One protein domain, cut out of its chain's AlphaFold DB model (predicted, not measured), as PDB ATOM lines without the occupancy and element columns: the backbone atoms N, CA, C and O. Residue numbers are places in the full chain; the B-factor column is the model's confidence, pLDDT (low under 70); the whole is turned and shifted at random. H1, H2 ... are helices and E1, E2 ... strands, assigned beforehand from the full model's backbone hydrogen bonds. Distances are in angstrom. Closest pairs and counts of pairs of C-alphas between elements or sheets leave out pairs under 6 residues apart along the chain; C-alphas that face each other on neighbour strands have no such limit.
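What this domain is: This is residues 2 to 216 of the 387 residues of the protein "Hydroxymethyl transferase" of Salmonella enterica subsp. salamae (UniProt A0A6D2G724). A small, strongly twisted wall of four parallel strands, E1, E2, E3 and E8, has the helices H3, H4, H6 and H7 over one face, making two layers, a sheet with helices on one face. H5 packs on H3, the hairpin E6 and E7 packs on H6, the hairpin E4 and E5 lies by H4 and H7 at one end of the domain, and H1 lies far out at the opposite end. The printed part has 215 residues with seven named helices and eight named strands, in the order H1 E1 H2 H3 E2 H4 H5 H6 E3 E4 E5 H7 E6 E7 E8; the class is mixed, helices and strands. The whole is compact, with a radius of gyration of the C-alphas of 18.2 A, and spans 51 by 44 by 30 A.

How they stand to each other: The largest sheet runs E1, residues 16 to 19, E2, residues 66 to 69, E3, residues 134 to 140, and E8, residues 211 to 215, with E1 and E8 as edge strands. N 17 and O 66 are 2.8 A apart between E1 and E2, N 136 and O 67 are 2.8 A apart between E2 and E3, and N 213 and O 137 are 2.7 A apart between E3 and E8, each within hydrogen-bond range. H6, residues 115 to 129, is on the sheet over E2 and E3 at a height over the sheet of 10.9 A, and runs along the strands, at 12 degrees to E3 on the local plane. H7, residues 174 to 187, is on the same face as H6, over E3 and only just over E8, on which 3 of its C-alphas fall; it runs slantwise to the strands, at 49 degrees to E3 on the local plane. H6 and H7 are only just apart, their closest C-alphas 8.2 A from each other. H3, residues 36 to 55, is on the sheet, and its residues 47 to 54 touch H6 at a shallow tilt of 29 degrees, the same way, the closest C-alphas being those of Leu 50 and Val 129, 6.2 A apart. H5, residues 91 to 100, touches H3 at a steep tilt of 47 degrees, the same way, with the C-alphas of Gln 40 and Pro 93 closest at 4.2 A. H4, residues 73 to 80, is on the sheet and touches H7 about perpendicular, at 79 degrees, the C-alphas of Gln 78 and Tyr 184 being closest at 6.8 A. H2, residues 29 to 33, is close to H4 but not clearly touching it, with the C-alphas of Val 29 and Glu 76 closest at 7.3 A. Two strand-helix-strand units, parallel neighbour strands with helices between, are E1, H2 H3, E2, with a right-handed crossover, and E2, H4 H5 H6, E3. E4, residues 154 to 161, and E5, residues 166 to 172, form an antiparallel hairpin, with N 172 and O 154 2.8 A apart; the closest C-alphas of E4 and H4 are those of Phe 160 and Gln 78, 6.5 A apart. E6, residues 194 to 197, and E7, residues 203 to 206, form another hairpin, with N 204 and O 196 2.8 A apart; the closest C-alphas of E7 and H6 are those of Ala 206 and Trp 124, 5.4 A apart. H1, residues 2 to 9, touches no helix. In H1 to H7 every O i to N i+4 pair is within hydrogen-bond range.

Where its parts are: H1 begins at C-alpha 2, (-51.952, -25.499, 7.744). H3, the longest helix, measures 28.5 A from C-alpha 36 at (-20.113, -14.178, 10.337) to C-alpha 55; H6 measures 21.3 A and H7 19.9 A. E3 is 20.0 A long, E4 16.0 A, E5 15.9 A and E8 13.2 A, and E4 bends by 88 degrees at residue 157. E8 ends at C-alpha 215, (-37.887, -27.264, 26.299).

The domain as a whole: The two C-alphas farthest apart are those of Asn 152 and Asn 200, 55.7 A. The printed part has no cut, and the links H5 to H6 and E3 to E4 are long, with 14 and 13 residues. The mean pLDDT of the printed part is 95.9, and no printed residue is under 70.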
ATOM      1  N   ALA A   2     -51.101 -26.045   6.664       87.06
ATOM      2  CA  ALA A   2     -51.952 -25.499   7.744       87.06
ATOM      3  C   ALA A   2     -53.383 -25.170   7.282       87.06
ATOM      4  O   ALA A   2     -54.343 -25.631   7.889       87.06
ATOM      5  N   ARG A   3     -53.518 -24.493   6.134       88.62
ATOM      6  CA  ARG A   3     -54.819 -24.212   5.503       88.62
ATOM      7  C   ARG A   3     -55.597 -25.478   5.131       88.62
ATOM      8  O   ARG A   3     -56.806 -25.531   5.305       88.62
ATOM      9  N   ASP A   4     -54.903 -26.525   4.682       88.75
ATOM     10  CA  ASP A   4     -55.537 -27.812   4.366       88.75
ATOM     11  C   ASP A   4     -56.036 -28.524   5.631       88.75
ATOM     12  O   ASP A   4     -57.036 -29.236   5.582       88.75
ATOM     13  N   VAL A   5     -55.330 -28.363   6.757       87.25
ATOM     14  CA  VAL A   5     -55.770 -28.877   8.060       87.25
ATOM     15  C   VAL A   5     -56.987 -28.090   8.529       87.25
ATOM     16  O   VAL A   5     -58.003 -28.717   8.807       87.25
ATOM     17  N   ALA A   6     -56.926 -26.756   8.514       90.31
ATOM     18  CA  ALA A   6     -58.043 -25.886   8.879       90.31
ATOM     19  C   ALA A   6     -59.313 -26.219   8.080       90.31
ATOM     20  O   ALA A   6     -60.373 -26.451   8.655       90.31
ATOM     21  N   ALA A   7     -59.196 -26.375   6.757       90.62
ATOM     22  CA  ALA A   7     -60.317 -26.747   5.893       90.62
ATOM     23  C   ALA A   7     -60.914 -28.132   6.213       90.62
ATOM     24  O   ALA A   7     -62.099 -28.364   5.984       90.62
ATOM     25  N   LYS A   8     -60.108 -29.070   6.730       88.25
ATOM     26  CA  LYS A   8     -60.566 -30.418   7.110       88.25
ATOM     27  C   LYS A   8     -61.165 -30.474   8.509       88.25
ATOM     28  O   LYS A   8     -62.051 -31.293   8.736       88.25
ATOM     29  N   THR A   9     -60.653 -29.681   9.447       84.12
ATOM     30  CA  THR A   9     -61.087 -29.705  10.853       84.12
ATOM     31  C   THR A   9     -62.167 -28.673  11.160       84.12
ATOM     32  O   THR A   9     -62.878 -28.825  12.151       84.12
ATOM     33  N   GLY A  10     -62.296 -27.643  10.319       87.12
ATOM     34  CA  GLY A  10     -63.145 -26.480  10.569       87.12
ATOM     35  C   GLY A  10     -62.594 -25.542  11.648       87.12
ATOM     36  O   GLY A  10     -63.332 -24.686  12.121       87.12
ATOM     37  N   ASP A  11     -61.330 -25.711  12.053       85.25
ATOM     38  CA  ASP A  11     -60.687 -24.909  13.100       85.25
ATOM     39  C   ASP A  11     -59.679 -23.920  12.525       85.25
ATOM     40  O   ASP A  11     -59.044 -24.185  11.503       85.25
ATOM     41  N   SER A  12     -59.442 -22.830  13.253       89.06
ATOM     42  CA  SER A  12     -58.280 -21.973  13.026       89.06
ATOM     43  C   SER A  12     -56.994 -22.734  13.356       89.06
ATOM     44  O   SER A  12     -56.838 -23.277  14.450       89.06
ATOM     45  N   VAL A  13     -56.045 -22.755  12.417       90.62
ATOM     46  CA  VAL A  13     -54.745 -23.420  12.584       90.62
ATOM     47  C   VAL A  13     -53.630 -22.409  12.364       90.62
ATOM     48  O   VAL A  13     -53.439 -21.930  11.248       90.62
ATOM     49  N   LEU A  14     -52.853 -22.138  13.414       93.50
ATOM     50  CA  LEU A  14     -51.642 -21.326  13.331       93.50
ATOM     51  C   LEU A  14     -50.422 -22.236  13.102       93.50
ATOM     52  O   LEU A  14     -50.087 -23.023  13.991       93.50
ATOM     53  N   PRO A  15     -49.735 -22.171  11.947       93.88
ATOM     54  CA  PRO A  15     -48.469 -22.874  11.787       93.88
ATOM     55  C   PRO A  15     -47.389 -22.220  12.652       93.88
ATOM     56  O   PRO A  15     -47.167 -21.013  12.564       93.88
ATOM     57  N   VAL A  16     -46.676 -23.027  13.437       93.38
ATOM     58  CA  VAL A  16     -45.493 -22.593  14.192       93.38
ATOM     59  C   VAL A  16     -44.257 -23.261  13.601       93.38
ATOM     60  O   VAL A  16     -44.223 -24.482  13.456       93.38
ATOM     61  N   MET A  17     -43.255 -22.466  13.233       94.62
ATOM     62  CA  MET A  17     -41.986 -22.946  12.684       94.62
ATOM     63  C   MET A  17     -40.862 -22.752  13.694       94.62
ATOM     64  O   MET A  17     -40.876 -21.816  14.491       94.62
ATOM     65  N   VAL A  18     -39.859 -23.618  13.616       94.19
ATOM     66  CA  VAL A  18     -38.613 -23.478  14.368       94.19
ATOM     67  C   VAL A  18     -37.555 -22.935  13.418       94.19
ATOM     68  O   VAL A  18     -37.365 -23.487  12.334       94.19
ATOM     69  N   SER A  19     -36.884 -21.855  13.808       95.94
ATOM     70  CA  SER A  19     -35.818 -21.246  13.010       95.94
ATOM     71  C   SER A  19     -34.522 -21.199  13.803       95.94
ATOM     72  O   SER A  19     -34.477 -20.644  14.897       95.94
ATOM     73  N   TYR A  20     -33.458 -21.751  13.232       93.44
ATOM     74  CA  TYR A  20     -32.110 -21.651  13.780       93.44
ATOM     75  C   TYR A  20     -31.346 -20.576  13.012       93.44
ATOM     76  O   TYR A  20     -30.682 -20.865  12.016       93.44
ATOM     77  N   THR A  21     -31.435 -19.325  13.467       92.19
ATOM     78  CA  THR A  21     -30.550 -18.266  12.970       92.19
ATOM     79  C   THR A  21     -29.122 -18.424  13.503       92.19
ATOM     80  O   THR A  21     -28.179 -17.909  12.905       92.19
ATOM     81  N   CYS A  22     -28.952 -19.147  14.613       93.81
ATOM     82  CA  CYS A  22     -27.691 -19.670  15.130       93.81
ATOM     83  C   CYS A  22     -27.994 -20.947  15.930       93.81
ATOM     84  O   CYS A  22     -28.848 -20.936  16.816       93.81
ATOM     85  N   ASN A  23     -27.348 -22.062  15.578       89.88
ATOM     86  CA  ASN A  23     -27.599 -23.365  16.191       89.88
ATOM     87  C   ASN A  23     -26.469 -23.732  17.149       89.88
ATOM     88  O   ASN A  23     -25.401 -24.122  16.690       89.88
ATOM     89  N   LEU A  24     -26.721 -23.638  18.453       91.69
ATOM     90  CA  LEU A  24     -25.751 -24.028  19.480       91.69
ATOM     91  C   LEU A  24     -25.969 -25.454  20.008       91.69
ATOM     92  O   LEU A  24     -25.224 -25.907  20.878       91.69
ATOM     93  N   SER A  25     -26.936 -26.194  19.455       82.25
ATOM     94  CA  SER A  25     -27.096 -27.611  19.763       82.25
ATOM     95  C   SER A  25     -25.795 -28.369  19.471       82.25
ATOM     96  O   SER A  25     -25.113 -28.111  18.479       82.25
ATOM     97  N   LEU A  26     -25.485 -29.369  20.303       79.00
ATOM     98  CA  LEU A  26     -24.303 -30.248  20.207       79.00
ATOM     99  C   LEU A  26     -22.954 -29.635  20.642       79.00
ATOM    100  O   LEU A  26     -21.946 -30.336  20.591       79.00
ATOM    101  N   GLY A  27     -22.929 -28.397  21.151       77.31
ATOM    102  CA  GLY A  27     -21.835 -27.906  22.002       77.31
ATOM    103  C   GLY A  27     -20.632 -27.255  21.308       77.31
ATOM    104  O   GLY A  27     -19.652 -26.957  21.984       77.31
ATOM    105  N   ASP A  28     -20.684 -26.979  20.001       87.19
ATOM    106  CA  ASP A  28     -19.643 -26.203  19.296       87.19
ATOM    107  C   ASP A  28     -19.887 -24.685  19.416       87.19
ATOM    108  O   ASP A  28     -20.012 -23.962  18.428       87.19
ATOM    109  N   VAL A  29     -20.056 -24.217  20.656       89.94
ATOM    110  CA  VAL A  29     -20.667 -22.913  20.947       89.94
ATOM    111  C   VAL A  29     -19.841 -21.744  20.414       89.94
ATOM    112  O   VAL A  29     -20.351 -20.948  19.629       89.94
ATOM    113  N   GLU A  30     -18.568 -21.657  20.807       89.62
ATOM    114  CA  GLU A  30     -17.691 -20.522  20.477       89.62
ATOM    115  C   GLU A  30     -17.426 -20.416  18.966       89.62
ATOM    116  O   GLU A  30     -17.482 -19.330  18.401       89.62
ATOM    117  N   ASN A  31     -17.228 -21.538  18.266       91.19
ATOM    118  CA  ASN A  31     -16.971 -21.490  16.823       91.19
ATOM    119  C   ASN A  31     -18.214 -21.095  16.019       91.19
ATOM    120  O   ASN A  31     -18.091 -20.443  14.985       91.19
ATOM    121  N   ILE A  32     -19.408 -21.510  16.454       92.38
ATOM    122  CA  ILE A  32     -20.643 -21.202  15.729       92.38
ATOM    123  C   ILE A  32     -21.073 -19.756  15.975       92.38
ATOM    124  O   ILE A  32     -21.496 -19.087  15.031       92.38
ATOM    125  N   ILE A  33     -20.972 -19.274  17.217       93.31
ATOM    126  CA  ILE A  33     -21.410 -17.924  17.584       93.31
ATOM    127  C   ILE A  33     -20.504 -16.830  16.997       93.31
ATOM    128  O   ILE A  33     -20.973 -15.723  16.750       93.31
ATOM    129  N   ASP A  34     -19.244 -17.150  16.694       93.31
ATOM    130  CA  ASP A  34     -18.282 -16.212  16.110       93.31
ATOM    131  C   ASP A  34     -18.233 -16.248  14.569       93.31
ATOM    132  O   ASP A  34     -17.438 -15.524  13.968       93.31
ATOM    133  N   ASP A  35     -19.071 -17.051  13.898       95.88
ATOM    134  CA  ASP A  35     -19.019 -17.255  12.441       95.88
ATOM    135  C   ASP A  35     -19.916 -16.253  11.667       95.88
ATOM    136  O   ASP A  35     -21.138 -16.438  11.553       95.88
ATOM    137  N   PRO A  36     -19.341 -15.190  11.058       96.56
ATOM    138  CA  PRO A  36     -20.113 -14.178  10.337       96.56
ATOM    139  C   PRO A  36     -20.759 -14.707   9.050       96.56
ATOM    140  O   PRO A  36     -21.769 -14.157   8.602       96.56
ATOM    141  N   GLU A  37     -20.176 -15.730   8.420       96.88
ATOM    142  CA  GLU A  37     -20.690 -16.296   7.174       96.88
ATOM    143  C   GLU A  37     -21.938 -17.134   7.460       96.88
ATOM    144  O   GLU A  37     -22.972 -16.947   6.808       96.88
ATOM    145  N   ARG A  38     -21.897 -17.966   8.510       95.19
ATOM    146  CA  ARG A  38     -23.086 -18.680   8.998       95.19
ATOM    147  C   ARG A  38     -24.196 -17.720   9.380       95.19
ATOM    148  O   ARG A  38     -25.328 -17.927   8.951       95.19
ATOM    149  N   HIS A  39     -23.895 -16.656  10.122       96.56
ATOM    150  CA  HIS A  39     -24.906 -15.656  10.466       96.56
ATOM    151  C   HIS A  39     -25.553 -15.039   9.228       96.56
ATOM    152  O   HIS A  39     -26.776 -14.935   9.174       96.56
ATOM    153  N   GLN A  40     -24.770 -14.687   8.204       97.81
ATOM    154  CA  GLN A  40     -25.311 -14.113   6.974       97.81
ATOM    155  C   GLN A  40     -26.301 -15.073   6.300       97.81
ATOM    156  O   GLN A  40     -27.407 -14.662   5.944       97.81
ATOM    157  N   PHE A  41     -25.923 -16.342   6.124       97.62
ATOM    158  CA  PHE A  41     -26.788 -17.327   5.471       97.62
ATOM    159  C   PHE A  41     -28.023 -17.663   6.301       97.62
ATOM    160  O   PHE A  41     -29.126 -17.752   5.760       97.62
ATOM    161  N   SER A  42     -27.868 -17.794   7.613       96.88
ATOM    162  CA  SER A  42     -28.979 -18.083   8.509       96.88
ATOM    163  C   SER A  42     -29.968 -16.915   8.594       96.88
ATOM    164  O   SER A  42     -31.177 -17.144   8.555       96.88
ATOM    165  N   PHE A  43     -29.493 -15.662   8.604       98.50
ATOM    166  CA  PHE A  43     -30.368 -14.492   8.473       98.50
ATOM    167  C   PHE A  43     -31.093 -14.470   7.127       98.50
ATOM    168  O   PHE A  43     -32.293 -14.218   7.107       98.50
ATOM    169  N   ALA A  44     -30.414 -14.770   6.014       98.44
ATOM    170  CA  ALA A  44     -31.049 -14.804   4.695       98.44
ATOM    171  C   ALA A  44     -32.167 -15.863   4.636       98.44
ATOM    172  O   ALA A  44     -33.309 -15.551   4.305       98.44
ATOM    173  N   ASN A  45     -31.885 -17.090   5.084       98.25
ATOM    174  CA  ASN A  45     -32.892 -18.150   5.169       98.25
ATOM    175  C   ASN A  45     -34.087 -17.744   6.042       98.25
ATOM    176  O   ASN A  45     -35.237 -18.028   5.699       98.25
ATOM    177  N   PHE A  46     -33.835 -17.049   7.153       98.50
ATOM    178  CA  PHE A  46     -34.908 -16.597   8.025       98.50
ATOM    179  C   PHE A  46     -35.743 -15.475   7.397       98.50
ATOM    180  O   PHE A  46     -36.967 -15.538   7.462       98.50
ATOM    181  N   ILE A  47     -35.123 -14.511   6.705       98.75
ATOM    182  CA  ILE A  47     -35.841 -13.484   5.932       98.75
ATOM    183  C   ILE A  47     -36.754 -14.137   4.896       98.75
ATOM    184  O   ILE A  47     -37.921 -13.763   4.797       98.75
ATOM    185  N   GLN A  48     -36.260 -15.143   4.169       98.56
ATOM    186  CA  GLN A  48     -37.069 -15.874   3.198       98.56
ATOM    187  C   GLN A  48     -38.316 -16.495   3.843       98.56
ATOM    188  O   GLN A  48     -39.417 -16.363   3.302       98.56
ATOM    189  N   ALA A  49     -38.156 -17.152   4.996       98.44
ATOM    190  CA  ALA A  49     -39.264 -17.763   5.729       98.44
ATOM    191  C   ALA A  49     -40.266 -16.717   6.245       98.44
ATOM    192  O   ALA A  49     -41.475 -16.917   6.132       98.44
ATOM    193  N   LEU A  50     -39.778 -15.584   6.758       98.69
ATOM    194  CA  LEU A  50     -40.605 -14.472   7.227       98.69
ATOM    195  C   LEU A  50     -41.412 -13.845   6.082       98.69
ATOM    196  O   LEU A  50     -42.622 -13.681   6.216       98.69
ATOM    197  N   GLN A  51     -40.785 -13.570   4.934       98.56
ATOM    198  CA  GLN A  51     -41.475 -13.052   3.744       98.56
ATOM    199  C   GLN A  51     -42.569 -14.015   3.267       98.56
ATOM    200  O   GLN A  51     -43.678 -13.586   2.948       98.56
ATOM    201  N   MET A  52     -42.278 -15.321   3.256       97.81
ATOM    202  CA  MET A  52     -43.265 -16.344   2.911       97.81
ATOM    203  C   MET A  52     -44.427 -16.367   3.904       97.81
ATOM    204  O   MET A  52     -45.572 -16.416   3.472       97.81
ATOM    205  N   ALA A  53     -44.162 -16.300   5.211       97.75
ATOM    206  CA  ALA A  53     -45.209 -16.262   6.227       97.75
ATOM    207  C   ALA A  53     -46.080 -15.003   6.100       97.75
ATOM    208  O   ALA A  53     -47.301 -15.106   6.041       97.75
ATOM    209  N   GLN A  54     -45.470 -13.824   5.977       97.94
ATOM    210  CA  GLN A  54     -46.185 -12.554   5.849       97.94
ATOM    211  C   GLN A  54     -47.086 -12.512   4.605       97.94
ATOM    212  O   GLN A  54     -48.201 -11.996   4.667       97.94
ATOM    213  N   ALA A  55     -46.638 -13.094   3.486       97.38
ATOM    214  CA  ALA A  55     -47.425 -13.187   2.256       97.38
ATOM    215  C   ALA A  55     -48.676 -14.076   2.388       97.38
ATOM    216  O   ALA A  55     -49.572 -13.996   1.549       97.38
ATOM    217  N   MET A  56     -48.748 -14.914   3.428       95.75
ATOM    218  CA  MET A  56     -49.891 -15.787   3.708       95.75
ATOM    219  C   MET A  56     -50.939 -15.141   4.621       95.75
ATOM    220  O   MET A  56     -51.893 -15.823   5.001       95.75
ATOM    221  N   LYS A  57     -50.781 -13.864   4.984       96.56
ATOM    222  CA  LYS A  57     -51.798 -13.110   5.720       96.56
ATOM    223  C   LYS A  57     -53.024 -12.858   4.845       96.56
ATOM    224  O   LYS A  57     -52.907 -12.460   3.688       96.56
ATOM    225  N   ASP A  58     -54.193 -13.034   5.439       95.44
ATOM    226  CA  ASP A  58     -55.487 -12.625   4.901       95.44
ATOM    227  C   ASP A  58     -56.448 -12.306   6.061       95.44
ATOM    228  O   ASP A  58     -56.051 -12.360   7.227       95.44
ATOM    229  N   ASP A  59     -57.689 -11.929   5.752       95.31
ATOM    230  CA  ASP A  59     -58.673 -11.504   6.758       95.31
ATOM    231  C   ASP A  59     -59.047 -12.627   7.744       95.31
ATOM    232  O   ASP A  59     -59.391 -12.350   8.894       95.31
ATOM    233  N   GLU A  60     -58.956 -13.893   7.324       92.94
ATOM    234  CA  GLU A  60     -59.220 -15.064   8.173       92.94
ATOM    235  C   GLU A  60     -57.979 -15.483   8.983       92.94
ATOM    236  O   GLU A  60     -58.102 -16.124  10.029       92.94
ATOM    237  N   HIS A  61     -56.783 -15.092   8.531       94.81
ATOM    238  CA  HIS A  61     -55.492 -15.412   9.141       94.81
ATOM    239  C   HIS A  61     -54.674 -14.131   9.392       94.81
ATOM    240  O   HIS A  61     -53.603 -13.949   8.800       94.81
ATOM    241  N   PRO A  62     -55.143 -13.231  10.281       96.00
ATOM    242  CA  PRO A  62     -54.461 -11.966  10.553       96.00
ATOM    243  C   PRO A  62     -53.076 -12.166  11.180       96.00
ATOM    244  O   PRO A  62     -52.209 -11.317  10.998       96.00
ATOM    245  N   VAL A  63     -52.872 -13.298  11.867       97.06
ATOM    246  CA  VAL A  63     -51.568 -13.815  12.298       97.06
ATOM    247  C   VAL A  63     -51.254 -15.035  11.425       97.06
ATOM    248  O   VAL A  63     -51.802 -16.113  11.670       97.06
ATOM    249  N   PRO A  64     -50.420 -14.902  10.379       96.62
ATOM    250  CA  PRO A  64     -50.267 -15.966   9.392       96.62
ATOM    251  C   PRO A  64     -49.383 -17.119   9.877       96.62
ATOM    252  O   PRO A  64     -49.473 -18.226   9.339       96.62
ATOM    253  N   ALA A  65     -48.512 -16.871  10.862       97.69
ATOM    254  CA  ALA A  65     -47.632 -17.883  11.426       97.69
ATOM    255  C   ALA A  65     -47.004 -17.458  12.766       97.69
ATOM    256  O   ALA A  65     -47.042 -16.286  13.142       97.69
ATOM    257  N   GLY A  66     -46.385 -18.416  13.456       97.44
ATOM    258  CA  GLY A  66     -45.510 -18.182  14.603       97.44
ATOM    259  C   GLY A  66     -44.109 -18.747  14.394       97.44
ATOM    260  O   GLY A  66     -43.937 -19.743  13.694       97.44
ATOM    261  N   PHE A  67     -43.105 -18.143  15.019       98.25
ATOM    262  CA  PHE A  67     -41.726 -18.622  14.993       98.25
ATOM    263  C   PHE A  67     -41.192 -18.813  16.406       98.25
ATOM    264  O   PHE A  67     -41.299 -17.907  17.225       98.25
ATOM    265  N   ILE A  68     -40.574 -19.963  16.670       97.69
ATOM    266  CA  ILE A  68     -39.704 -20.176  17.830       97.69
ATOM    267  C   ILE A  68     -38.266 -20.147  17.315       97.69
ATOM    268  O   ILE A  68     -37.909 -20.936  16.436       97.69
ATOM    269  N   VAL A  69     -37.459 -19.211  17.810       97.94
ATOM    270  CA  VAL A  69     -36.102 -18.990  17.300       97.94
ATOM    271  C   VAL A  69     -35.030 -19.544  18.226       97.94
ATOM    272  O   VAL A  69     -35.153 -19.498  19.448       97.94
ATOM    273  N   ASN A  70     -33.958 -20.017  17.593       96.38
ATOM    274  CA  ASN A  70     -32.690 -20.407  18.193       96.38
ATOM    275  C   ASN A  70     -32.814 -21.334  19.408       96.38
ATOM    276  O   ASN A  70     -32.343 -20.971  20.489       96.38
ATOM    277  N   PRO A  71     -33.412 -22.531  19.251       94.25
ATOM    278  CA  PRO A  71     -33.314 -23.542  20.286       94.25
ATOM    279  C   PRO A  71     -31.869 -23.783  20.745       94.25
ATOM    280  O   PRO A  71     -30.941 -23.690  19.939       94.25
ATOM    281  N   ASP A  72     -31.698 -24.067  22.033       93.44
ATOM    282  CA  ASP A  72     -30.437 -24.190  22.779       93.44
ATOM    283  C   ASP A  72     -29.617 -22.899  22.910       93.44
ATOM    284  O   ASP A  72     -28.742 -22.814  23.768       93.44
ATOM    285  N   TYR A  73     -29.899 -21.851  22.132       96.12
ATOM    286  CA  TYR A  73     -29.017 -20.688  22.073       96.12
ATOM    287  C   TYR A  73     -28.909 -19.950  23.410       96.12
ATOM    288  O   TYR A  73     -27.811 -19.731  23.914       96.12
ATOM    289  N   LEU A  74     -30.046 -19.586  24.015       97.25
ATOM    290  CA  LEU A  74     -30.043 -18.865  25.292       97.25
ATOM    291  C   LEU A  74     -29.481 -19.729  26.427       97.25
ATOM    292  O   LEU A  74     -28.725 -19.223  27.254       97.25
ATOM    293  N   GLY A  75     -29.823 -21.019  26.446       95.50
ATOM    294  CA  GLY A  75     -29.362 -21.951  27.472       95.50
ATOM    295  C   GLY A  75     -27.855 -22.198  27.417       95.50
ATOM    296  O   GLY A  75     -27.193 -22.182  28.455       95.50
ATOM    297  N   GLU A  76     -27.285 -22.372  26.223       95.75
ATOM    298  CA  GLU A  76     -25.833 -22.494  26.056       95.75
ATOM    299  C   GLU A  76     -25.115 -21.189  26.406       95.75
ATOM    300  O   GLU A  76     -24.188 -21.211  27.216       95.75
ATOM    301  N   CYS A  77     -25.572 -20.037  25.905       96.38
ATOM    302  CA  CYS A  77     -24.972 -18.744  26.254       96.38
ATOM    303  C   CYS A  77     -24.976 -18.496  27.776       96.38
ATOM    304  O   CYS A  77     -23.971 -18.040  28.332       96.38
ATOM    305  N   GLN A  78     -26.057 -18.872  28.473       96.50
ATOM    306  CA  GLN A  78     -26.137 -18.793  29.933       96.50
ATOM    307  C   GLN A  78     -25.122 -19.714  30.616       96.50
ATOM    308  O   GLN A  78     -24.390 -19.270  31.502       96.50
ATOM    309  N   LYS A  79     -25.032 -20.982  30.198       94.69
ATOM    310  CA  LYS A  79     -24.064 -21.943  30.752       94.69
ATOM    311  C   LYS A  79     -22.620 -21.515  30.530       94.69
ATOM    312  O   LYS A  79     -21.785 -21.736  31.404       94.69
ATOM    313  N   TYR A  80     -22.313 -20.891  29.398       94.12
ATOM    314  CA  TYR A  80     -20.985 -20.339  29.124       94.12
ATOM    315  C   TYR A  80     -20.722 -19.038  29.896       94.12
ATOM    316  O   TYR A  80     -19.567 -18.677  30.116       94.12
ATOM    317  N   GLY A  81     -21.769 -18.381  30.400       94.50
ATOM    318  CA  GLY A  81     -21.666 -17.126  31.139       94.50
ATOM    319  C   GLY A  81     -21.386 -15.929  30.235       94.50
ATOM    320  O   GLY A  81     -20.735 -14.975  30.658       94.50
ATOM    321  N   PHE A  82     -21.847 -15.976  28.982       96.00
ATOM    322  CA  PHE A  82     -21.697 -14.859  28.060       96.00
ATOM    323  C   PHE A  82     -22.528 -13.666  28.530       96.00
ATOM    324  O   PHE A  82     -23.740 -13.770  28.749       96.00
ATOM    325  N   SER A  83     -21.859 -12.524  28.682       96.25
ATOM    326  CA  SER A  83     -22.489 -11.255  29.032       96.25
ATOM    327  C   SER A  83     -23.184 -10.628  27.812       96.25
ATOM    328  O   SER A  83     -22.883 -10.989  26.672       96.25
ATOM    329  N   PRO A  84     -24.077  -9.641  28.009       97.81
ATOM    330  CA  PRO A  84     -24.696  -8.886  26.913       97.81
ATOM    331  C   PRO A  84     -23.721  -8.300  25.885       97.81
ATOM    332  O   PRO A  84     -24.081  -8.154  24.715       97.81
ATOM    333  N   ASP A  85     -22.511  -7.966  26.335       97.62
ATOM    334  CA  ASP A  85     -21.463  -7.321  25.544       97.62
ATOM    335  C   ASP A  85     -20.469  -8.319  24.935       97.62
ATOM    336  O   ASP A  85     -19.512  -7.902  24.285       97.62
ATOM    337  N   TYR A  86     -20.682  -9.628  25.125       97.31
ATOM    338  CA  TYR A  86     -19.899 -10.663  24.451       97.31
ATOM    339  C   TYR A  86     -19.930 -10.416  22.941       97.31
ATOM    340  O   TYR A  86     -21.010 -10.227  22.380       97.31
ATOM    341  N   ALA A  87     -18.762 -10.356  22.302       97.81
ATOM    342  CA  ALA A  87     -18.640  -9.967  20.903       97.81
ATOM    343  C   ALA A  87     -19.277 -11.022  19.992       97.81
ATOM    344  O   ALA A  87     -19.002 -12.202  20.138       97.81
ATOM    345  N   ILE A  88     -20.117 -10.587  19.052       97.62
ATOM    346  CA  ILE A  88     -20.740 -11.453  18.043       97.62
ATOM    347  C   ILE A  88     -20.810 -10.674  16.731       97.62
ATOM    348  O   ILE A  88     -21.284  -9.539  16.741       97.62
ATOM    349  N   PRO A  89     -20.416 -11.232  15.579       97.62
ATOM    350  CA  PRO A  89     -20.614 -10.557  14.303       97.62
ATOM    351  C   PRO A  89     -22.103 -10.534  13.916       97.62
ATOM    352  O   PRO A  89     -22.685 -11.571  13.597       97.62
ATOM    353  N   VAL A  90     -22.724  -9.351  13.888       98.12
ATOM    354  CA  VAL A  90     -24.171  -9.190  13.640       98.12
ATOM    355  C   VAL A  90     -24.443  -8.230  12.492       98.12
ATOM    356  O   VAL A  90     -25.113  -8.591  11.523       98.12
ATOM    357  N   ARG A  91     -23.930  -6.999  12.574       98.38
ATOM    358  CA  ARG A  91     -24.380  -5.880  11.735       98.38
ATOM    359  C   ARG A  91     -24.117  -6.128  10.257       98.38
ATOM    360  O   ARG A  91     -25.018  -5.971   9.435       98.38
ATOM    361  N   GLN A  92     -22.886  -6.506   9.914       98.25
ATOM    362  CA  GLN A  92     -22.513  -6.755   8.522       98.25
ATOM    363  C   GLN A  92     -23.215  -8.002   7.944       98.25
ATOM    364  O   GLN A  92     -23.779  -7.873   6.853       98.25
ATOM    365  N   PRO A  93     -23.233  -9.171   8.620       98.44
ATOM    366  CA  PRO A  93     -24.016 -10.327   8.173       98.44
ATOM    367  C   PRO A  93     -25.499 -10.010   7.936       98.44
ATOM    368  O   PRO A  93     -26.030 -10.322   6.870       98.44
ATOM    369  N   LEU A  94     -26.144  -9.321   8.884       98.56
ATOM    370  CA  LEU A  94     -27.555  -8.943   8.802       98.56
ATOM    371  C   LEU A  94     -27.827  -7.987   7.632       98.56
ATOM    372  O   LEU A  94     -28.749  -8.216   6.851       98.56
ATOM    373  N   ALA A  95     -26.998  -6.954   7.451       98.38
ATOM    374  CA  ALA A  95     -27.139  -6.011   6.341       98.38
ATOM    375  C   ALA A  95     -26.995  -6.690   4.968       98.38
ATOM    376  O   ALA A  95     -27.748  -6.389   4.042       98.38
ATOM    377  N   LYS A  96     -26.057  -7.637   4.830       98.50
ATOM    378  CA  LYS A  96     -25.895  -8.417   3.593       98.50
ATOM    379  C   LYS A  96     -27.103  -9.318   3.321       98.50
ATOM    380  O   LYS A  96     -27.529  -9.413   2.172       98.50
ATOM    381  N   ALA A  97     -27.659  -9.949   4.355       98.50
ATOM    382  CA  ALA A  97     -28.857 -10.776   4.234       98.50
ATOM    383  C   ALA A  97     -30.091  -9.956   3.813       98.50
ATOM    384  O   ALA A  97     -30.809 -10.355   2.898       98.50
ATOM    385  N   LEU A  98     -30.293  -8.773   4.408       98.50
ATOM    386  CA  LEU A  98     -31.349  -7.832   4.010       98.50
ATOM    387  C   LEU A  98     -31.213  -7.415   2.541       98.50
ATOM    388  O   LEU A  98     -32.179  -7.501   1.783       98.50
ATOM    389  N   ALA A  99     -30.000  -7.039   2.120       98.06
ATOM    390  CA  ALA A  99     -29.720  -6.654   0.738       98.06
ATOM    391  C   ALA A  99     -29.983  -7.801  -0.254       98.06
ATOM    392  O   ALA A  99     -30.534  -7.563  -1.327       98.06
ATOM    393  N   HIS A 100     -29.638  -9.044   0.106       98.19
ATOM    394  CA  HIS A 100     -29.905 -10.223  -0.724       98.19
ATOM    395  C   HIS A 100     -31.404 -10.422  -1.006       98.19
ATOM    396  O   HIS A 100     -31.773 -10.781  -2.122       98.19
ATOM    397  N   HIS A 101     -32.261 -10.132  -0.023       98.19
ATOM    398  CA  HIS A 101     -33.719 -10.251  -0.129       98.19
ATOM    399  C   HIS A 101     -34.429  -8.956  -0.553       98.19
ATOM    400  O   HIS A 101     -35.661  -8.898  -0.523       98.19
ATOM    401  N   GLY A 102     -33.678  -7.919  -0.939       96.94
ATOM    402  CA  GLY A 102     -34.239  -6.638  -1.374       96.94
ATOM    403  C   GLY A 102     -34.991  -5.879  -0.276       96.94
ATOM    404  O   GLY A 102     -35.892  -5.102  -0.583       96.94
ATOM    405  N   VAL A 103     -34.655  -6.108   0.997       96.81
ATOM    406  CA  VAL A 103     -35.247  -5.386   2.130       96.81
ATOM    407  C   VAL A 103     -34.450  -4.101   2.359       96.81
ATOM    408  O   VAL A 103     -33.388  -4.118   2.981       96.81
ATOM    409  N   ASP A 104     -34.949  -2.985   1.825       94.00
ATOM    410  CA  ASP A 104     -34.292  -1.674   1.901       94.00
ATOM    411  C   ASP A 104     -34.571  -0.977   3.239       94.00
ATOM    412  O   ASP A 104     -35.510  -0.193   3.389       94.00
ATOM    413  N   ILE A 105     -33.778  -1.321   4.252       95.31
ATOM    414  CA  ILE A 105     -33.852  -0.707   5.575       95.31
ATOM    415  C   ILE A 105     -32.490  -0.740   6.269       95.31
ATOM    416  O   ILE A 105     -31.766  -1.737   6.244       95.31
ATOM    417  N   ALA A 106     -32.130   0.368   6.915       94.94
ATOM    418  CA  ALA A 106     -30.890   0.452   7.670       94.94
ATOM    419  C   ALA A 106     -31.007  -0.305   8.999       94.94
ATOM    420  O   ALA A 106     -31.963  -0.106   9.748       94.94
ATOM    421  N   VAL A 107     -29.993  -1.114   9.327       97.75
ATOM    422  CA  VAL A 107     -29.890  -1.766  10.642       97.75
ATOM    423  C   VAL A 107     -29.711  -0.690  11.729       97.75
ATOM    424  O   VAL A 107     -28.703   0.035  11.689       97.75
ATOM    425  N   PRO A 108     -30.632  -0.590  12.712       97.69
ATOM    426  CA  PRO A 108     -30.580   0.386  13.801       97.69
ATOM    427  C   PRO A 108     -29.225   0.435  14.503       97.69
ATOM    428  O   PRO A 108     -28.569  -0.590  14.678       97.69
ATOM    429  N   ALA A 109     -28.797   1.618  14.947       96.62
ATOM    430  CA  ALA A 109     -27.519   1.782  15.652       96.62
ATOM    431  C   ALA A 109     -27.475   1.047  17.007       96.62
ATOM    432  O   ALA A 109     -26.399   0.691  17.475       96.62
ATOM    433  N   SER A 110     -28.639   0.792  17.612       96.44
ATOM    434  CA  SER A 110     -28.798   0.037  18.861       96.44
ATOM    435  C   SER A 110     -28.574  -1.476  18.712       96.44
ATOM    436  O   SER A 110     -28.445  -2.165  19.721       96.44
ATOM    437  N   ILE A 111     -28.512  -1.996  17.480       98.50
ATOM    438  CA  ILE A 111     -28.105  -3.376  17.184       98.50
ATOM    439  C   ILE A 111     -26.586  -3.391  16.996       98.50
ATOM    440  O   ILE A 111     -26.069  -2.949  15.970       98.50
ATOM    441  N   THR A 112     -25.862  -3.855  18.005       98.56
ATOM    442  CA  THR A 112     -24.392  -3.887  18.049       98.56
ATOM    443  C   THR A 112     -23.827  -5.253  17.651       98.56
ATOM    444  O   THR A 112     -24.564  -6.228  17.547       98.56
ATOM    445  N   ASP A 113     -22.514  -5.342  17.434       98.62
ATOM    446  CA  ASP A 113     -21.813  -6.620  17.233       98.62
ATOM    447  C   ASP A 113     -21.541  -7.310  18.586       98.62
ATOM    448  O   ASP A 113     -20.400  -7.509  19.003       98.62
ATOM    449  N   THR A 114     -22.622  -7.610  19.311       98.62
ATOM    450  CA  THR A 114     -22.604  -8.267  20.627       98.62
ATOM    451  C   THR A 114     -23.747  -9.275  20.769       98.62
ATOM    452  O   THR A 114     -24.678  -9.257  19.964       98.62
ATOM    453  N   LEU A 115     -23.748 -10.104  21.819       98.38
ATOM    454  CA  LEU A 115     -24.848 -11.019  22.161       98.38
ATOM    455  C   LEU A 115     -26.201 -10.316  22.238       98.38
ATOM    456  O   LEU A 115     -27.163 -10.720  21.581       98.38
ATOM    457  N   LYS A 116     -26.269  -9.207  22.974       98.62
ATOM    458  CA  LYS A 116     -27.494  -8.408  23.050       98.62
ATOM    459  C   LYS A 116     -27.867  -7.807  21.697       98.62
ATOM    460  O   LYS A 116     -29.046  -7.739  21.350       98.62
ATOM    461  N   GLY A 117     -26.874  -7.397  20.913       98.56
ATOM    462  CA  GLY A 117     -27.082  -6.916  19.555       98.56
ATOM    463  C   GLY A 117     -27.628  -7.991  18.611       98.56
ATOM    464  O   GLY A 117     -28.538  -7.697  17.842       98.56
ATOM    465  N   TYR A 118     -27.165  -9.240  18.716       98.62
ATOM    466  CA  TYR A 118     -27.660 -10.380  17.938       98.62
ATOM    467  C   TYR A 118     -29.141 -10.638  18.220       98.62
ATOM    468  O   TYR A 118     -29.955 -10.677  17.297       98.62
ATOM    469  N   ILE A 119     -29.502 -10.733  19.502       98.69
ATOM    470  CA  ILE A 119     -30.880 -10.974  19.951       98.69
ATOM    471  C   ILE A 119     -31.802  -9.845  19.483       98.69
ATOM    472  O   ILE A 119     -32.853 -10.101  18.891       98.69
ATOM    473  N   LYS A 120     -31.372  -8.586  19.651       98.62
ATOM    474  CA  LYS A 120     -32.096  -7.428  19.111       98.62
ATOM    475  C   LYS A 120     -32.220  -7.485  17.591       98.62
ATOM    476  O   LYS A 120     -33.289  -7.203  17.061       98.62
ATOM    477  N   GLY A 121     -31.157  -7.877  16.894       98.56
ATOM    478  CA  GLY A 121     -31.138  -8.039  15.443       98.56
ATOM    479  C   GLY A 121     -32.205  -9.016  14.959       98.56
ATOM    480  O   GLY A 121     -32.970  -8.669  14.065       98.56
ATOM    481  N   VAL A 122     -32.309 -10.190  15.589       98.62
ATOM    482  CA  VAL A 122     -33.335 -11.203  15.284       98.62
ATOM    483  C   VAL A 122     -34.745 -10.664  15.551       98.62
ATOM    484  O   VAL A 122     -35.601 -10.753  14.671       98.62
ATOM    485  N   ASN A 123     -34.992 -10.059  16.717       98.69
ATOM    486  CA  ASN A 123     -36.311  -9.511  17.061       98.69
ATOM    487  C   ASN A 123     -36.749  -8.417  16.079       98.69
ATOM    488  O   ASN A 123     -37.848  -8.463  15.525       98.69
ATOM    489  N   TRP A 124     -35.871  -7.444  15.828       98.69
ATOM    490  CA  TRP A 124     -36.131  -6.356  14.890       98.69
ATOM    491  C   TRP A 124     -36.379  -6.874  13.472       98.69
ATOM    492  O   TRP A 124     -37.331  -6.434  12.827       98.69
ATOM    493  N   LEU A 125     -35.583  -7.846  13.013       98.50
ATOM    494  CA  LEU A 125     -35.736  -8.463  11.698       98.50
ATOM    495  C   LEU A 125     -37.142  -9.033  11.495       98.50
ATOM    496  O   LEU A 125     -37.762  -8.779  10.463       98.50
ATOM    497  N   VAL A 126     -37.667  -9.748  12.495       98.56
ATOM    498  CA  VAL A 126     -39.030 -10.297  12.457       98.56
ATOM    499  C   VAL A 126     -40.056  -9.182  12.307       98.56
ATOM    500  O   VAL A 126     -40.876  -9.234  11.396       98.56
ATOM    501  N   ARG A 127     -39.981  -8.134  13.137       97.75
ATOM    502  CA  ARG A 127     -40.962  -7.033  13.111       97.75
ATOM    503  C   ARG A 127     -40.911  -6.194  11.839       97.75
ATOM    504  O   ARG A 127     -41.913  -5.586  11.480       97.75
ATOM    505  N   VAL A 128     -39.766  -6.143  11.170       97.19
ATOM    506  CA  VAL A 128     -39.605  -5.407   9.913       97.19
ATOM    507  C   VAL A 128     -40.071  -6.218   8.709       97.19
ATOM    508  O   VAL A 128     -40.715  -5.669   7.820       97.19
ATOM    509  N   VAL A 129     -39.741  -7.509   8.659       98.19
ATOM    510  CA  VAL A 129     -40.012  -8.353   7.484       98.19
ATOM    511  C   VAL A 129     -41.404  -8.979   7.541       98.19
ATOM    512  O   VAL A 129     -42.059  -9.111   6.509       98.19
ATOM    513  N   ALA A 130     -41.858  -9.360   8.734       98.25
ATOM    514  CA  ALA A 130     -43.140 -10.011   8.962       98.25
ATOM    515  C   ALA A 130     -43.801  -9.487  10.253       98.25
ATOM    516  O   ALA A 130     -43.885 -10.208  11.247       98.25
ATOM    517  N   PRO A 131     -44.258  -8.222  10.289       97.06
ATOM    518  CA  PRO A 131     -44.816  -7.610  11.499       97.06
ATOM    519  C   PRO A 131     -46.013  -8.361  12.101       97.06
ATOM    520  O   PRO A 131     -46.291  -8.182  13.284       97.06
ATOM    521  N   ASP A 132     -46.710  -9.178  11.308       98.25
ATOM    522  CA  ASP A 132     -47.928  -9.871  11.725       98.25
ATOM    523  C   ASP A 132     -47.692 -11.289  12.276       98.25
ATOM    524  O   ASP A 132     -48.647 -11.947  12.690       98.25
ATOM    525  N   VAL A 133     -46.451 -11.794  12.287       98.31
ATOM    526  CA  VAL A 133     -46.148 -13.095  12.912       98.31
ATOM    527  C   VAL A 133     -45.917 -12.949  14.413       98.31
ATOM    528  O   VAL A 133     -45.464 -11.908  14.893       98.31
ATOM    529  N   VAL A 134     -46.167 -14.029  15.154       97.88
ATOM    530  CA  VAL A 134     -45.768 -14.123  16.567       97.88
ATOM    531  C   VAL A 134     -44.357 -14.695  16.698       97.88
ATOM    532  O   VAL A 134     -43.959 -15.578  15.935       97.88
ATOM    533  N   LEU A 135     -43.601 -14.206  17.674       98.62
ATOM    534  CA  LEU A 135     -42.206 -14.556  17.914       98.62
ATOM    535  C   LEU A 135     -42.010 -15.083  19.336       98.62
ATOM    536  O   LEU A 135     -42.282 -14.384  20.305       98.62
ATOM    537  N   GLY A 136     -41.451 -16.278  19.460       98.50
ATOM    538  CA  GLY A 136     -40.966 -16.835  20.713       98.50
ATOM    539  C   GLY A 136     -39.467 -17.096  20.663       98.50
ATOM    540  O   GLY A 136     -38.933 -17.501  19.631       98.50
ATOM    541  N   TRP A 137     -38.793 -16.900  21.789       98.69
ATOM    542  CA  TRP A 137     -37.459 -17.464  22.020       98.69
ATOM    543  C   TRP A 137     -37.568 -18.752  22.807       98.69
ATOM    544  O   TRP A 137     -38.639 -19.073  23.314       98.69
ATOM    545  N   GLN A 138     -36.468 -19.483  22.914       97.50
ATOM    546  CA  GLN A 138     -36.452 -20.758  23.598       97.50
ATOM    547  C   GLN A 138     -35.351 -20.856  24.649       97.50
ATOM    548  O   GLN A 138     -34.246 -20.349  24.462       97.50
ATOM    549  N   VAL A 139     -35.676 -21.546  25.742       97.75
ATOM    550  CA  VAL A 139     -34.753 -21.959  26.802       97.75
ATOM    551  C   VAL A 139     -34.980 -23.421  27.167       97.75
ATOM    552  O   VAL A 139     -36.101 -23.930  27.087       97.75
ATOM    553  N   ASN A 140     -33.928 -24.096  27.617       95.12
ATOM    554  CA  ASN A 140     -34.010 -25.483  28.067       95.12
ATOM    555  C   ASN A 140     -34.076 -25.575  29.592       95.12
ATOM    556  O   ASN A 140     -33.539 -24.715  30.299       95.12
ATOM    557  N   LEU A 141     -34.607 -26.683  30.117       96.06
ATOM    558  CA  LEU A 141     -34.558 -26.973  31.560       96.06
ATOM    559  C   LEU A 141     -33.123 -27.058  32.115       96.06
ATOM    560  O   LEU A 141     -32.906 -26.866  33.311       96.06
ATOM    561  N   TRP A 142     -32.135 -27.327  31.257       94.38
ATOM    562  CA  TRP A 142     -30.719 -27.419  31.623       94.38
ATOM    563  C   TRP A 142     -29.926 -26.112  31.455       94.38
ATOM    564  O   TRP A 142     -28.700 -26.132  31.552       94.38
ATOM    565  N   SER A 143     -30.591 -24.971  31.236       93.06
ATOM    566  CA  SER A 143     -29.923 -23.666  31.040       93.06
ATOM    567  C   SER A 143     -29.104 -23.210  32.259       93.06
ATOM    568  O   SER A 143     -28.113 -22.501  32.123       93.06
ATOM    569  N   VAL A 144     -29.468 -23.665  33.463       93.81
ATOM    570  CA  VAL A 144     -28.808 -23.314  34.738       93.81
ATOM    571  C   VAL A 144     -27.811 -24.384  35.210       93.81
ATOM    572  O   VAL A 144     -27.683 -24.658  36.400       93.81
ATOM    573  N   GLY A 145     -27.120 -25.017  34.260       90.81
ATOM    574  CA  GLY A 145     -26.090 -26.038  34.487       90.81
ATOM    575  C   GLY A 145     -26.544 -27.453  34.121       90.81
ATOM    576  O   GLY A 145     -25.821 -28.172  33.436       90.81
ATOM    577  N   GLY A 146     -27.756 -27.839  34.522       93.38
ATOM    578  CA  GLY A 146     -28.337 -29.151  34.233       93.38
ATOM    579  C   GLY A 146     -29.819 -29.227  34.602       93.38
ATOM    580  O   GLY A 146     -30.384 -28.257  35.108       93.38
ATOM    581  N   SER A 147     -30.462 -30.361  34.323       94.69
ATOM    582  CA  SER A 147     -31.893 -30.610  34.574       94.69
ATOM    583  C   SER A 147     -32.152 -31.541  35.767       94.69
ATOM    584  O   SER A 147     -33.300 -31.863  36.066       94.69
ATOM    585  N   GLN A 148     -31.114 -31.941  36.511       96.06
ATOM    586  CA  GLN A 148     -31.210 -32.832  37.677       96.06
ATOM    587  C   GLN A 148     -32.124 -32.276  38.774       96.06
ATOM    588  O   GLN A 148     -32.719 -33.042  39.532       96.06
ATOM    589  N   TRP A 149     -32.276 -30.948  38.818       97.12
ATOM    590  CA  TRP A 149     -33.166 -30.263  39.749       97.12
ATOM    591  C   TRP A 149     -34.635 -30.685  39.570       97.12
ATOM    592  O   TRP A 149     -35.435 -30.519  40.487       97.12
ATOM    593  N   VAL A 150     -35.016 -31.252  38.421       97.06
ATOM    594  CA  VAL A 150     -36.372 -31.766  38.189       97.06
ATOM    595  C   VAL A 150     -36.682 -32.956  39.102       97.06
ATOM    596  O   VAL A 150     -37.812 -33.077  39.552       97.06
ATOM    597  N   TYR A 151     -35.689 -33.773  39.457       96.50
ATOM    598  CA  TYR A 151     -35.884 -34.979  40.274       96.50
ATOM    599  C   TYR A 151     -35.794 -34.731  41.776       96.50
ATOM    600  O   TYR A 151     -36.390 -35.463  42.553       96.50
ATOM    601  N   ASN A 152     -34.992 -33.752  42.192       95.56
ATOM    602  CA  ASN A 152     -34.812 -33.273  43.565       95.56
ATOM    603  C   ASN A 152     -34.073 -31.939  43.499       95.56
ATOM    604  O   ASN A 152     -33.384 -31.690  42.520       95.56
ATOM    605  N   ASP A 153     -34.128 -31.112  44.541       97.44
ATOM    606  CA  ASP A 153     -33.253 -29.938  44.615       97.44
ATOM    607  C   ASP A 153     -31.781 -30.366  44.466       97.44
ATOM    608  O   ASP A 153     -31.322 -31.291  45.141       97.44
ATOM    609  N   PHE A 154     -31.047 -29.723  43.554       97.69
ATOM    610  CA  PHE A 154     -29.729 -30.192  43.125       97.69
ATOM    611  C   PHE A 154     -28.688 -29.081  43.178       97.69
ATOM    612  O   PHE A 154     -28.910 -27.985  42.667       97.69
ATOM    613  N   THR A 155     -27.533 -29.366  43.775       98.00
ATOM    614  CA  THR A 155     -26.423 -28.415  43.841       98.00
ATOM    615  C   THR A 155     -25.485 -28.569  42.653       98.00
ATOM    616  O   THR A 155     -24.826 -29.597  42.514       98.00
ATOM    617  N   TYR A 156     -25.358 -27.514  41.856       97.50
ATOM    618  CA  TYR A 156     -24.343 -27.394  40.812       97.50
ATOM    619  C   TYR A 156     -23.209 -26.500  41.306       97.50
ATOM    620  O   TYR A 156     -23.452 -25.551  42.053       97.50
ATOM    621  N   ASP A 157     -21.979 -26.788  40.888       96.69
ATOM    622  CA  ASP A 157     -20.803 -26.014  41.295       96.69
ATOM    623  C   ASP A 157     -20.621 -24.716  40.486       96.69
ATOM    624  O   ASP A 157     -20.011 -23.776  40.991       96.69
ATOM    625  N   ASP A 158     -21.175 -24.650  39.270       95.62
ATOM    626  CA  ASP A 158     -20.909 -23.591  38.288       95.62
ATOM    627  C   ASP A 158     -22.208 -23.079  37.629       95.62
ATOM    628  O   ASP A 158     -22.522 -23.417  36.490       95.62
ATOM    629  N   VAL A 159     -23.004 -22.289  38.362       97.56
ATOM    630  CA  VAL A 159     -24.246 -21.665  37.862       97.56
ATOM    631  C   VAL A 159     -24.037 -20.175  37.646       97.56
ATOM    632  O   VAL A 159     -23.638 -19.475  38.576       97.56
ATOM    633  N   PHE A 160     -24.333 -19.685  36.441       96.94
ATOM    634  CA  PHE A 160     -24.270 -18.261  36.109       96.94
ATOM    635  C   PHE A 160     -25.411 -17.469  36.759       96.94
ATOM    636  O   PHE A 160     -26.585 -17.802  36.586       96.94
ATOM    637  N   ASP A 161     -25.060 -16.391  37.459       94.69
ATOM    638  CA  ASP A 161     -25.994 -15.435  38.042       94.69
ATOM    639  C   ASP A 161     -25.963 -14.116  37.265       94.69
ATOM    640  O   ASP A 161     -24.963 -13.397  37.250       94.69
ATOM    641  N   ALA A 162     -27.084 -13.783  36.632       92.12
ATOM    642  CA  ALA A 162     -27.234 -12.560  35.853       92.12
ATOM    643  C   ALA A 162     -27.163 -11.279  36.708       92.12
ATOM    644  O   ALA A 162     -26.895 -10.209  36.164       92.12
ATOM    645  N   VAL A 163     -27.387 -11.364  38.026       89.56
ATOM    646  CA  VAL A 163     -27.392 -10.202  38.929       89.56
ATOM    647  C   VAL A 163     -25.987  -9.643  39.139       89.56
ATOM    648  O   VAL A 163     -25.814  -8.426  39.163       89.56
ATOM    649  N   ASP A 164     -24.987 -10.512  39.296       92.31
ATOM    650  CA  ASP A 164     -23.593 -10.103  39.504       92.31
ATOM    651  C   ASP A 164     -22.647 -10.496  38.359       92.31
ATOM    652  O   ASP A 164     -21.489 -10.078  38.355       92.31
ATOM    653  N   GLY A 165     -23.137 -11.240  37.364       92.69
ATOM    654  CA  GLY A 165     -22.377 -11.648  36.186       92.69
ATOM    655  C   GLY A 165     -21.319 -12.711  36.476       92.69
ATOM    656  O   GLY A 165     -20.369 -12.846  35.704       92.69
ATOM    657  N   THR A 166     -21.442 -13.446  37.584       93.62
ATOM    658  CA  THR A 166     -20.468 -14.464  37.991       93.62
ATOM    659  C   THR A 166     -21.087 -15.850  38.061       93.62
ATOM    660  O   THR A 166     -22.296 -16.015  38.238       93.62
ATOM    661  N   LYS A 167     -20.240 -16.876  37.937       95.56
ATOM    662  CA  LYS A 167     -20.650 -18.252  38.187       95.56
ATOM    663  C   LYS A 167     -20.332 -18.679  39.611       95.56
ATOM    664  O   LYS A 167     -19.278 -18.337  40.150       95.56
ATOM    665  N   LYS A 168     -21.245 -19.429  40.224       96.06
ATOM    666  CA  LYS A 168     -21.116 -19.874  41.613       96.06
ATOM    667  C   LYS A 168     -21.876 -21.161  41.888       96.06
ATOM    668  O   LYS A 168     -22.798 -21.540  41.169       96.06
ATOM    669  N   LYS A 169     -21.507 -21.789  43.001       97.88
ATOM    670  CA  LYS A 169     -22.190 -22.966  43.524       97.88
ATOM    671  C   LYS A 169     -23.590 -22.597  44.008       97.88
ATOM    672  O   LYS A 169     -23.728 -21.721  44.862       97.88
ATOM    673  N   MET A 170     -24.615 -23.282  43.507       98.00
ATOM    674  CA  MET A 170     -26.013 -23.039  43.874       98.00
ATOM    675  C   MET A 170     -26.805 -24.336  43.977       98.00
ATOM    676  O   MET A 170     -26.671 -25.215  43.129       98.00
ATOM    677  N   THR A 171     -27.677 -24.425  44.983       98.31
ATOM    678  CA  THR A 171     -28.732 -25.445  45.038       98.31
ATOM    679  C   THR A 171     -29.947 -24.941  44.284       98.31
ATOM    680  O   THR A 171     -30.567 -23.959  44.684       98.31
ATOM    681  N   ILE A 172     -30.267 -25.616  43.190       98.50
ATOM    682  CA  ILE A 172     -31.313 -25.244  42.254       98.50
ATOM    683  C   ILE A 172     -32.559 -26.084  42.514       98.50
ATOM    684  O   ILE A 172     -32.498 -27.309  42.627       98.50
ATOM    685  N   ASN A 173     -33.688 -25.390  42.565       98.44
ATOM    686  CA  ASN A 173     -35.042 -25.929  42.554       98.44
ATOM    687  C   ASN A 173     -35.822 -25.279  41.389       98.44
ATOM    688  O   ASN A 173     -35.279 -24.370  40.749       98.44
ATOM    689  N   PRO A 174     -37.068 -25.692  41.091       98.62
ATOM    690  CA  PRO A 174     -37.809 -25.190  39.934       98.62
ATOM    691  C   PRO A 174     -37.957 -23.669  39.917       98.62
ATOM    692  O   PRO A 174     -37.720 -23.028  38.893       98.62
ATOM    693  N   THR A 175     -38.270 -23.075  41.072       98.62
ATOM    694  CA  THR A 175     -38.446 -21.626  41.207       98.62
ATOM    695  C   THR A 175     -37.159 -20.869  40.907       98.62
ATOM    696  O   THR A 175     -37.176 -19.900  40.149       98.62
ATOM    697  N   LEU A 176     -36.030 -21.306  41.476       98.44
ATOM    698  CA  LEU A 176     -34.741 -20.656  41.244       98.44
ATOM    699  C   LEU A 176     -34.244 -20.877  39.810       98.44
ATOM    700  O   LEU A 176     -33.724 -19.941  39.211       98.44
ATOM    701  N   ALA A 177     -34.452 -22.065  39.234       98.62
ATOM    702  CA  ALA A 177     -34.142 -22.329  37.829       98.62
ATOM    703  C   ALA A 177     -34.917 -21.382  36.897       98.62
ATOM    704  O   ALA A 177     -34.316 -20.748  36.026       98.62
ATOM    705  N   GLY A 178     -36.229 -21.232  37.115       98.56
ATOM    706  CA  GLY A 178     -37.079 -20.331  36.332       98.56
ATOM    707  C   GLY A 178     -36.659 -18.871  36.489       98.56
ATOM    708  O   GLY A 178     -36.532 -18.158  35.496       98.56
ATOM    709  N   LYS A 179     -36.348 -18.450  37.722       98.62
ATOM    710  CA  LYS A 179     -35.841 -17.106  38.026       98.62
ATOM    711  C   LYS A 179     -34.538 -16.790  37.288       98.62
ATOM    712  O   LYS A 179     -34.482 -15.798  36.572       98.62
ATOM    713  N   LEU A 180     -33.506 -17.618  37.450       98.56
ATOM    714  CA  LEU A 180     -32.187 -17.368  36.856       98.56
ATOM    715  C   LEU A 180     -32.252 -17.360  35.325       98.56
ATOM    716  O   LEU A 180     -31.601 -16.546  34.675       98.56
ATOM    717  N   THR A 181     -33.065 -18.245  34.746       98.56
ATOM    718  CA  THR A 181     -33.307 -18.284  33.296       98.56
ATOM    719  C   THR A 181     -34.017 -17.010  32.820       98.56
ATOM    720  O   THR A 181     -33.615 -16.413  31.821       98.56
ATOM    721  N   ALA A 182     -35.036 -16.545  33.555       98.62
ATOM    722  CA  ALA A 182     -35.744 -15.301  33.256       98.62
ATOM    723  C   ALA A 182     -34.820 -14.077  33.324       98.62
ATOM    724  O   ALA A 182     -34.800 -13.257  32.406       98.62
ATOM    725  N   GLU A 183     -34.040 -13.959  34.400       98.38
ATOM    726  CA  GLU A 183     -33.105 -12.852  34.608       98.38
ATOM    727  C   GLU A 183     -32.047 -12.807  33.504       98.38
ATOM    728  O   GLU A 183     -31.756 -11.727  32.989       98.38
ATOM    729  N   TYR A 184     -31.541 -13.966  33.067       98.69
ATOM    730  CA  TYR A 184     -30.625 -14.034  31.933       98.69
ATOM    731  C   TYR A 184     -31.277 -13.559  30.629       98.69
ATOM    732  O   TYR A 184     -30.732 -12.684  29.958       98.69
ATOM    733  N   ALA A 185     -32.468 -14.068  30.290       98.69
ATOM    734  CA  ALA A 185     -33.190 -13.671  29.079       98.69
ATOM    735  C   ALA A 185     -33.500 -12.159  29.039       98.69
ATOM    736  O   ALA A 185     -33.389 -11.523  27.986       98.69
ATOM    737  N   LEU A 186     -33.846 -11.561  30.187       98.44
ATOM    738  CA  LEU A 186     -34.037 -10.114  30.317       98.44
ATOM    739  C   LEU A 186     -32.717  -9.349  30.158       98.44
ATOM    740  O   LEU A 186     -32.667  -8.374  29.408       98.44
ATOM    741  N   LEU A 187     -31.642  -9.809  30.806       98.19
ATOM    742  CA  LEU A 187     -30.310  -9.199  30.742       98.19
ATOM    743  C   LEU A 187     -29.816  -9.068  29.288       98.19
ATOM    744  O   LEU A 187     -29.355  -7.996  28.873       98.19
ATOM    745  N   VAL A 188     -29.972 -10.133  28.497       98.38
ATOM    746  CA  VAL A 188     -29.536 -10.185  27.091       98.38
ATOM    747  C   VAL A 188     -30.548  -9.582  26.103       98.38
ATOM    748  O   VAL A 188     -30.278  -9.517  24.907       98.38
ATOM    749  N   GLY A 189     -31.681  -9.063  26.588       98.25
ATOM    750  CA  GLY A 189     -32.589  -8.217  25.811       98.25
ATOM    751  C   GLY A 189     -33.640  -8.943  24.968       98.25
ATOM    752  O   GLY A 189     -34.122  -8.361  23.998       98.25
ATOM    753  N   VAL A 190     -34.033 -10.175  25.321       98.69
ATOM    754  CA  VAL A 190     -35.032 -10.970  24.566       98.69
ATOM    755  C   VAL A 190     -36.368 -10.237  24.390       98.69
ATOM    756  O   VAL A 190     -37.001 -10.332  23.339       98.69
ATOM    757  N   PHE A 191     -36.781  -9.472  25.400       98.56
ATOM    758  CA  PHE A 191     -38.065  -8.764  25.435       98.56
ATOM    759  C   PHE A 191     -37.922  -7.241  25.294       98.56
ATOM    760  O   PHE A 191     -38.878  -6.511  25.539       98.56
ATOM    761  N   GLU A 192     -36.737  -6.741  24.927       98.25
ATOM    762  CA  GLU A 192     -36.523  -5.303  24.756       98.25
ATOM    763  C   GLU A 192     -37.073  -4.795  23.420       98.25
ATOM    764  O   GLU A 192     -36.844  -5.385  22.362       98.25
ATOM    765  N   ASP A 193     -37.744  -3.646  23.483       98.19
ATOM    766  CA  ASP A 193     -38.180  -2.886  22.317       98.19
ATOM    767  C   ASP A 193     -36.998  -2.177  21.641       98.19
ATOM    768  O   ASP A 193     -36.023  -1.766  22.279       98.19
ATOM    769  N   ILE A 194     -37.093  -2.016  20.322       98.31
ATOM    770  CA  ILE A 194     -36.028  -1.459  19.487       98.31
ATOM    771  C   ILE A 194     -36.604  -0.317  18.659       98.31
ATOM    772  O   ILE A 194     -37.414  -0.526  17.754       98.31
ATOM    773  N   GLU A 195     -36.169   0.904  18.954       97.88
ATOM    774  CA  GLU A 195     -36.477   2.071  18.128       97.88
ATOM    775  C   GLU A 195     -35.734   1.991  16.793       97.88
ATOM    776  O   GLU A 195     -34.540   1.675  16.740       97.88
ATOM    777  N   TYR A 196     -36.437   2.291  15.704       97.12
ATOM    778  CA  TYR A 196     -35.858   2.330  14.370       97.12
ATOM    779  C   TYR A 196     -36.574   3.329  13.463       97.12
ATOM    780  O   TYR A 196     -37.678   3.792  13.750       97.12
ATOM    781  N   THR A 197     -35.946   3.637  12.333       95.88
ATOM    782  CA  THR A 197     -36.542   4.446  11.271       95.88
ATOM    783  C   THR A 197     -36.892   3.534  10.103       95.88
ATOM    784  O   THR A 197     -36.040   2.804   9.601       95.88
ATOM    785  N   THR A 198     -38.152   3.562   9.680       92.75
ATOM    786  CA  THR A 198     -38.630   2.830   8.499       92.75
ATOM    787  C   THR A 198     -37.973   3.348   7.216       92.75
ATOM    788  O   THR A 198     -37.442   4.459   7.186       92.75
ATOM    789  N   ALA A 199     -38.080   2.588   6.122       87.19
ATOM    790  CA  ALA A 199     -37.573   2.989   4.803       87.19
ATOM    791  C   ALA A 199     -38.087   4.370   4.337       87.19
ATOM    792  O   ALA A 199     -37.382   5.112   3.662       87.19
ATOM    793  N   ASN A 200     -39.295   4.758   4.765       90.38
ATOM    794  CA  ASN A 200     -39.919   6.039   4.421       90.38
ATOM    795  C   ASN A 200     -39.558   7.184   5.389       90.38
ATOM    796  O   ASN A 200     -40.173   8.248   5.337       90.38
ATOM    797  N   GLY A 201     -38.608   6.978   6.306       92.12
ATOM    798  CA  GLY A 201     -38.169   8.002   7.257       92.12
ATOM    799  C   GLY A 201     -39.061   8.166   8.494       92.12
ATOM    800  O   GLY A 201     -38.862   9.101   9.265       92.12
ATOM    801  N   VAL A 202     -40.040   7.282   8.706       95.25
ATOM    802  CA  VAL A 202     -40.948   7.339   9.866       95.25
ATOM    803  C   VAL A 202     -40.335   6.593  11.048       95.25
ATOM    804  O   VAL A 202     -39.892   5.456  10.879       95.25
ATOM    805  N   ALA A 203     -40.335   7.211  12.232       96.81
ATOM    806  CA  ALA A 203     -39.927   6.566  13.479       96.81
ATOM    807  C   ALA A 203     -40.922   5.465  13.882       96.81
ATOM    808  O   ALA A 203     -42.137   5.667  13.835       96.81
ATOM    809  N   ALA A 204     -40.405   4.309  14.285       97.00
ATOM    810  CA  ALA A 204     -41.176   3.133  14.658       97.00
ATOM    811  C   ALA A 204     -40.490   2.360  15.795       97.00
ATOM    812  O   ALA A 204     -39.321   2.586  16.115       97.00
ATOM    813  N   VAL A 205     -41.229   1.429  16.399       97.88
ATOM    814  CA  VAL A 205     -40.733   0.550  17.462       97.88
ATOM    815  C   VAL A 205     -40.961  -0.896  17.047       97.88
ATOM    816  O   VAL A 205     -42.093  -1.299  16.787       97.88
ATOM    817  N   ALA A 206     -39.887  -1.675  16.982       97.94
ATOM    818  CA  ALA A 206     -39.961  -3.121  16.862       97.94
ATOM    819  C   ALA A 206     -40.075  -3.710  18.268       97.94
ATOM    820  O   ALA A 206     -39.181  -3.526  19.094       97.94
ATOM    821  N   LYS A 207     -41.190  -4.391  18.541       98.00
ATOM    822  CA  LYS A 207     -41.401  -5.092  19.807       98.00
ATOM    823  C   LYS A 207     -40.454  -6.279  19.948       98.00
ATOM    824  O   LYS A 207     -40.164  -6.942  18.947       98.00
ATOM    825  N   GLY A 208     -40.031  -6.548  21.183       98.06
ATOM    826  CA  GLY A 208     -39.316  -7.772  21.548       98.06
ATOM    827  C   GLY A 208     -40.137  -9.044  21.290       98.06
ATOM    828  O   GLY A 208     -41.167  -9.017  20.609       98.06
ATOM    829  N   ALA A 209     -39.678 -10.177  21.816       98.44
ATOM    830  CA  ALA A 209     -40.408 -11.438  21.700       98.44
ATOM    831  C   ALA A 209     -41.797 -11.375  22.370       98.44
ATOM    832  O   ALA A 209     -42.005 -10.617  23.313       98.44
ATOM    833  N   ASP A 210     -42.735 -12.190  21.891       98.56
ATOM    834  CA  ASP A 210     -44.104 -12.283  22.412       98.56
ATOM    835  C   ASP A 210     -44.229 -13.311  23.546       98.56
ATOM    836  O   ASP A 210     -45.116 -13.201  24.389       98.56
ATOM    837  N   PHE A 211     -43.363 -14.331  23.571       98.75
ATOM    838  CA  PHE A 211     -43.376 -15.382  24.591       98.75
ATOM    839  C   PHE A 211     -42.018 -16.089  24.724       98.75
ATOM    840  O   PHE A 211     -41.113 -15.912  23.903       98.75
ATOM    841  N   MET A 212     -41.887 -16.924  25.757       98.75
ATOM    842  CA  MET A 212     -40.753 -17.835  25.940       98.75
ATOM    843  C   MET A 212     -41.200 -19.295  25.829       98.75
ATOM    844  O   MET A 212     -42.140 -19.711  26.498       98.75
ATOM    845  N   ALA A 213     -40.516 -20.091  25.016       98.44
ATOM    846  CA  ALA A 213     -40.693 -21.531  24.919       98.44
ATOM    847  C   ALA A 213     -39.744 -22.257  25.887       98.44
ATOM    848  O   ALA A 213     -38.556 -21.942  25.939       98.44
ATOM    849  N   ALA A 214     -40.250 -23.238  26.636       97.94
ATOM    850  CA  ALA A 214     -39.477 -24.012  27.609       97.94
ATOM    851  C   ALA A 214     -39.355 -25.474  27.161       97.94
ATOM    852  O   ALA A 214     -40.348 -26.200  27.160       97.94
ATOM    853  N   ASP A 215     -38.153 -25.903  26.780       94.88
ATOM    854  CA  ASP A 215     -37.887 -27.264  26.299       94.88
ATOM    855  C   ASP A 215     -37.471 -28.206  27.426       94.88
ATOM    856  O   ASP A 215     -36.513 -27.941  28.160       94.88
ATOM    857  N   ARG A 216     -38.168 -29.339  27.490       91.19
ATOM    858  CA  ARG A 216     -37.953 -30.425  28.443       91.19
ATOM    859  C   ARG A 216     -36.970 -31.497  27.962       91.19
ATOM    860  O   ARG A 216     -36.546 -32.287  28.798       91.19
TER     861      ARG A 216